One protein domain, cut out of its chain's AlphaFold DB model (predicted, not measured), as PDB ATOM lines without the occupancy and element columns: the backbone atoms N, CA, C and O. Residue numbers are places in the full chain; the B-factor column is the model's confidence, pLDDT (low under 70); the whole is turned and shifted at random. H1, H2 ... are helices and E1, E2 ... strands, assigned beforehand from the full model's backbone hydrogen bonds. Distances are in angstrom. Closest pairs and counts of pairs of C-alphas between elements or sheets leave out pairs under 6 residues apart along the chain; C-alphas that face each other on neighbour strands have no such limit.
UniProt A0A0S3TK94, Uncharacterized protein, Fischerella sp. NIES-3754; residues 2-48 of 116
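This is residues 2 to 48 of the 116 residues of an uncharacterized protein of Fischerella sp. NIES-3754 (UniProt A0A0S3TK94). A two-stranded antiparallel ribbon, E1 with E2, makes the middle of a rod, with a short helix beyond each end: H1 after E1, H2 after E2. Residues 19 to 25 stick out at one end and residues 38 to 44 at the other. The 47 printed residues hold E1, H1, E2, H2 in that order, class mixed, with 22 residues in named elements, under half. The whole is only just loose, close to extended, radius of gyration of the C-alphas 13.8 A, spanning 40 by 19 by 13 A.

E1, residues 8 to 14, and E2, residues 29 to 34, are antiparallel at 161 degrees; N 12 and O 31 are 2.8 A apart, within hydrogen-bond range. The closest C-alphas of H1, residues 15 to 19, and E2 are Gly 15 and Asp 29, 5.4 A. H2, residues 38 to 41, is apart from E1 and H1. Every O i to N i+4 pair in H1 is within range; H2 is too short for one.

E1 spans 15.1 A from C-alpha 8 at (262.860, 173.221, 296.657), H1 6.1 A, E2 15.6 A, and H2 5.2 A to C-alpha 41 at (249.345, 164.605, 297.662).

The farthest C-alphas, Pro 24 and Leu 42, are 41.0 A apart. The printed part has no cut and no long link. Residues 2 to 7 have pLDDT under 70.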
ATOM      1  N   LYS A   2     259.527 165.126 286.799       50.25
ATOM      2  CA  LYS A   2     260.551 166.194 286.861       50.25
ATOM      3  C   LYS A   2     260.115 167.221 287.907       50.25
ATOM      4  O   LYS A   2     259.176 167.971 287.656       50.25
ATOM      5  N   LEU A   3     260.760 167.222 289.073       55.06
ATOM      6  CA  LEU A   3     260.551 168.251 290.094       55.06
ATOM      7  C   LEU A   3     260.990 169.605 289.520       55.06
ATOM      8  O   LEU A   3     262.093 169.733 288.986       55.06
ATOM      9  N   LYS A   4     260.114 170.611 289.580       59.12
ATOM     10  CA  LYS A   4     260.481 171.973 289.181       59.12
ATOM     11  C   LYS A   4     261.434 172.542 290.227       59.12
ATOM     12  O   LYS A   4     261.191 172.403 291.423       59.12
ATOM     13  N   LYS A   5     262.493 173.219 289.773       57.31
ATOM     14  CA  LYS A   5     263.503 173.858 290.637       57.31
ATOM     15  C   LYS A   5     262.884 174.819 291.668       57.31
ATOM     16  O   LYS A   5     263.428 174.980 292.748       57.31
ATOM     17  N   GLU A   6     261.727 175.388 291.345       62.22
ATOM     18  CA  GLU A   6     260.959 176.333 292.167       62.22
ATOM     19  C   GLU A   6     260.262 175.699 293.388       62.22
ATOM     20  O   GLU A   6     259.712 176.424 294.205       62.22
ATOM     21  N   LEU A   7     260.280 174.366 293.535       69.00
ATOM     22  CA  LEU A   7     259.615 173.658 294.642       69.00
ATOM     23  C   LEU A   7     260.555 173.290 295.797       69.00
ATOM     24  O   LEU A   7     260.095 172.807 296.833       69.00
ATOM     25  N   PHE A   8     261.864 173.490 295.625       73.88
ATOM     26  CA  PHE A   8     262.860 173.221 296.657       73.88
ATOM     27  C   PHE A   8     262.983 174.425 297.593       73.88
ATOM     28  O   PHE A   8     263.350 175.515 297.163       73.88
ATOM     29  N   ILE A   9     262.715 174.202 298.880       81.69
ATOM     30  CA  ILE A   9     262.983 175.165 299.957       81.69
ATOM     31  C   ILE A   9     264.487 175.217 300.222       81.69
ATOM     32  O   ILE A   9     265.070 176.284 300.392       81.69
ATOM     33  N   LEU A  10     265.117 174.044 300.237       81.31
ATOM     34  CA  LEU A  10     266.549 173.885 300.415       81.31
ATOM     35  C   LEU A  10     267.022 172.740 299.534       81.31
ATOM     36  O   LEU A  10     266.396 171.682 299.494       81.31
ATOM     37  N   ILE A  11     268.153 172.936 298.873       84.94
ATOM     38  CA  ILE A  11     268.897 171.858 298.237       84.94
ATOM     39  C   ILE A  11     270.369 172.034 298.584       84.94
ATOM     40  O   ILE A  11     270.933 173.116 298.431       84.94
ATOM     41  N   GLY A  12     270.966 170.974 299.106       84.88
ATOM     42  CA  GLY A  12     272.366 170.898 299.473       84.88
ATOM     43  C   GLY A  12     273.040 169.768 298.716       84.88
ATOM     44  O   GLY A  12     272.420 168.745 298.409       84.88
ATOM     45  N   LEU A  13     274.319 169.968 298.421       87.75
ATOM     46  CA  LEU A  13     275.173 168.898 297.939       87.75
ATOM     47  C   LEU A  13     275.458 167.941 299.100       87.75
ATOM     48  O   LEU A  13     275.796 168.375 300.199       87.75
ATOM     49  N   ALA A  14     275.276 166.654 298.861       83.56
ATOM     50  CA  ALA A  14     275.472 165.597 299.836       83.56
ATOM     51  C   ALA A  14     276.499 164.585 299.310       83.56
ATOM     52  O   ALA A  14     277.122 164.794 298.268       83.56
ATOM     53  N   GLY A  15     276.694 163.505 300.066       83.62
ATOM     54  CA  GLY A  15     277.559 162.407 299.651       83.62
ATOM     55  C   GLY A  15     279.021 162.818 299.532       83.62
ATOM     56  O   GLY A  15     279.475 163.771 300.168       83.62
ATOM     57  N   SER A  16     279.778 162.074 298.734       85.12
ATOM     58  CA  SER A  16     281.232 162.225 298.658       85.12
ATOM     59  C   SER A  16     281.667 163.645 298.265       85.12
ATOM     60  O   SER A  16     282.609 164.167 298.857       85.12
ATOM     61  N   HIS A  17     280.951 164.324 297.360       87.50
ATOM     62  CA  HIS A  17     281.252 165.718 297.002       87.50
ATOM     63  C   HIS A  17     280.866 166.706 298.105       87.50
ATOM     64  O   HIS A  17     281.578 167.683 298.317       87.50
ATOM     65  N   GLY A  18     279.775 166.457 298.836       84.38
ATOM     66  CA  GLY A  18     279.393 167.276 299.991       84.38
ATOM     67  C   GLY A  18     280.378 167.159 301.162       84.38
ATOM     68  O   GLY A  18     280.630 168.143 301.853       84.38
ATOM     69  N   TYR A  19     280.968 165.977 301.358       82.12
ATOM     70  CA  TYR A  19     281.944 165.706 302.422       82.12
ATOM     71  C   TYR A  19     283.410 165.902 301.999       82.12
ATOM     72  O   TYR A  19     284.303 165.728 302.826       82.12
ATOM     73  N   GLY A  20     283.684 166.241 300.735       82.81
ATOM     74  CA  GLY A  20     285.050 166.387 300.213       82.81
ATOM     75  C   GLY A  20     285.835 165.071 300.099       82.81
ATOM     76  O   GLY A  20     287.063 165.078 300.104       82.81
ATOM     77  N   LEU A  21     285.133 163.939 300.013       82.81
ATOM     78  CA  LEU A  21     285.675 162.582 299.854       82.81
ATOM     79  C   LEU A  21     285.503 162.044 298.419       82.81
ATOM     80  O   LEU A  21     285.662 160.846 298.180       82.81
ATOM     81  N   ASN A  22     285.120 162.902 297.472       84.75
ATOM     82  CA  ASN A  22     284.825 162.521 296.096       84.75
ATOM     83  C   ASN A  22     286.078 162.141 295.299       84.75
ATOM     84  O   ASN A  22     287.161 162.701 295.463       84.75
ATOM     85  N   ARG A  23     285.894 161.201 294.375       83.12
ATOM     86  CA  ARG A  23     286.863 160.759 293.369       83.12
ATOM     87  C   ARG A  23     286.437 161.291 291.991       83.12
ATOM     88  O   ARG A  23     285.305 161.764 291.857       83.12
ATOM     89  N   PRO A  24     287.291 161.236 290.955       86.19
ATOM     90  CA  PRO A  24     286.917 161.672 289.604       86.19
ATOM     91  C   PRO A  24     285.655 160.992 289.044       86.19
ATOM     92  O   PRO A  24     284.941 161.589 288.246       86.19
ATOM     93  N   GLU A  25     285.391 159.759 289.467       86.62
ATOM     94  CA  GLU A  25     284.239 158.941 289.092       86.62
ATOM     95  C   GLU A  25     283.011 159.111 290.000       86.62
ATOM     96  O   GLU A  25     281.967 158.534 289.702       86.62
ATOM     97  N   SER A  26     283.120 159.869 291.097       83.94
ATOM     98  CA  SER A  26     282.016 160.055 292.044       83.94
ATOM     99  C   SER A  26     280.864 160.843 291.424       83.94
ATOM    100  O   SER A  26     281.070 161.910 290.838       83.94
ATOM    101  N   ASP A  27     279.646 160.351 291.620       86.06
ATOM    102  CA  ASP A  27     278.408 161.011 291.232       86.06
ATOM    103  C   ASP A  27     278.014 162.134 292.203       86.06
ATOM    104  O   ASP A  27     278.623 162.332 293.254       86.06
ATOM    105  N   TYR A  28     277.028 162.937 291.803       84.69
ATOM    106  CA  TYR A  28     276.550 164.070 292.591       84.69
ATOM    107  C   TYR A  28     275.278 163.702 293.346       84.69
ATOM    108  O   TYR A  28     274.193 163.650 292.763       84.69
ATOM    109  N   ASP A  29     275.406 163.551 294.659       83.62
ATOM    110  CA  ASP A  29     274.265 163.411 295.549       83.62
ATOM    111  C   ASP A  29     273.707 164.776 295.940       83.62
ATOM    112  O   ASP A  29     274.432 165.680 296.365       83.62
ATOM    113  N   TYR A  30     272.387 164.910 295.889       85.06
ATOM    114  CA  TYR A  30     271.692 166.079 296.409       85.06
ATOM    115  C   TYR A  30     270.698 165.653 297.478       85.06
ATOM    116  O   TYR A  30     269.956 164.685 297.315       85.06
ATOM    117  N   ARG A  31     270.649 166.412 298.570       83.62
ATOM    118  CA  ARG A  31     269.618 166.284 299.602       83.62
ATOM    119  C   ARG A  31     268.906 167.611 299.745       83.62
ATOM    120  O   ARG A  31     269.528 168.665 299.677       83.62
ATOM    121  N   GLY A  32     267.599 167.575 299.940       83.31
ATOM    122  CA  GLY A  32     266.826 168.800 300.007       83.31
ATOM    123  C   GLY A  32     265.489 168.634 300.696       83.31
ATOM    124  O   GLY A  32     264.996 167.524 300.885       83.31
ATOM    125  N   VAL A  33     264.912 169.777 301.042       84.69
ATOM    126  CA  VAL A  33     263.543 169.918 301.526       84.69
ATOM    127  C   VAL A  33     262.757 170.597 300.417       84.69
ATOM    128  O   VAL A  33     263.175 171.630 299.894       84.69
ATOM    129  N   PHE A  34     261.626 170.018 300.040       84.00
ATOM    130  CA  PHE A  34     260.772 170.534 298.979       84.00
ATOM    131  C   PHE A  34     259.306 170.376 299.373       84.00
ATOM    132  O   PHE A  34     258.965 169.525 300.196       84.00
ATOM    133  N   ILE A  35     258.439 171.186 298.770       82.94
ATOM    134  CA  ILE A  35     256.992 171.000 298.879       82.94
ATOM    135  C   ILE A  35     256.542 170.106 297.721       82.94
ATOM    136  O   ILE A  35     256.801 170.401 296.553       82.94
ATOM    137  N   ALA A  36     255.892 168.990 298.046       80.56
ATOM    138  CA  ALA A  36     255.443 168.021 297.054       80.56
ATOM    139  C   ALA A  36     254.241 168.533 296.245       80.56
ATOM    140  O   ALA A  36     253.407 169.263 296.767       80.56
ATOM    141  N   SER A  37     254.132 168.109 294.981       79.25
ATOM    142  CA  SER A  37     253.074 168.564 294.068       79.25
ATOM    143  C   SER A  37     251.665 168.170 294.537       79.25
ATOM    144  O   SER A  37     251.471 167.137 295.181       79.25
ATOM    145  N   LYS A  38     250.638 168.918 294.103       81.19
ATOM    146  CA  LYS A  38     249.219 168.539 294.275       81.19
ATOM    147  C   LYS A  38     248.937 167.097 293.848       81.19
ATOM    148  O   LYS A  38     248.221 166.367 294.521       81.19
ATOM    149  N   ARG A  39     249.536 166.667 292.737       83.94
ATOM    150  CA  ARG A  39     249.399 165.304 292.215       83.94
ATOM    151  C   ARG A  39     249.997 164.250 293.143       83.94
ATOM    152  O   ARG A  39     249.381 163.201 293.295       83.94
ATOM    153  N   TYR A  40     251.138 164.533 293.770       83.62
ATOM    154  CA  TYR A  40     251.723 163.655 294.782       83.62
ATOM    155  C   TYR A  40     250.797 163.520 295.996       83.62
ATOM    156  O   TYR A  40     250.457 162.405 296.380       83.62
ATOM    157  N   TYR A  41     250.294 164.636 296.539       81.81
ATOM    158  CA  TYR A  41     249.345 164.605 297.662       81.81
ATOM    159  C   TYR A  41     248.041 163.864 297.336       81.81
ATOM    160  O   TYR A  41     247.483 163.193 298.198       81.81
ATOM    161  N   LEU A  42     247.569 163.956 296.091       86.81
ATOM    162  CA  LEU A  42     246.384 163.240 295.609       86.81
ATOM    163  C   LEU A  42     246.672 161.785 295.182       86.81
ATOM    164  O   LEU A  42     245.772 161.108 294.691       86.81
ATOM    165  N   GLY A  43     247.907 161.298 295.344       86.88
ATOM    166  CA  GLY A  43     248.297 159.916 295.050       86.88
ATOM    167  C   GLY A  43     248.492 159.588 293.566       86.88
ATOM    168  O   GLY A  43     248.657 158.422 293.216       86.88
ATOM    169  N   PHE A  44     248.489 160.588 292.681       86.44
ATOM    170  CA  PHE A  44     248.717 160.393 291.245       86.44
ATOM    171  C   PHE A  44     250.192 160.254 290.869       86.44
ATOM    172  O   PHE A  44     250.488 159.758 289.783       86.44
ATOM    173  N   ASP A  45     251.093 160.706 291.743       83.69
ATOM    174  CA  ASP A  45     252.535 160.616 291.556       83.69
ATOM    175  C   ASP A  45     253.173 159.941 292.785       83.69
ATOM    176  O   ASP A  45     252.675 160.066 293.903       83.69
ATOM    177  N   GLN A  46     254.287 159.238 292.576       78.38
ATOM    178  CA  GLN A  46     255.107 158.630 293.627       78.38
ATOM    179  C   GLN A  46     256.503 159.256 293.588       78.38
ATOM    180  O   GLN A  46     257.005 159.596 292.511       78.38
ATOM    181  N   ILE A  47     257.122 159.419 294.753       77.00
ATOM    182  CA  ILE A  47     258.533 159.797 294.855       77.00
ATOM    183  C   ILE A  47     259.328 158.508 294.999       77.00
ATOM    184  O   ILE A  47     259.024 157.685 295.859       77.00
ATOM    185  N   GLU A  48     260.333 158.333 294.146       72.62
ATOM    186  CA  GLU A  48     261.255 157.210 294.259       72.62
ATOM    187  C   GLU A  48     262.060 157.350 295.553       72.62
ATOM    188  O   GLU A  48     262.777 158.329 295.758       72.62
TER     189      GLU A  48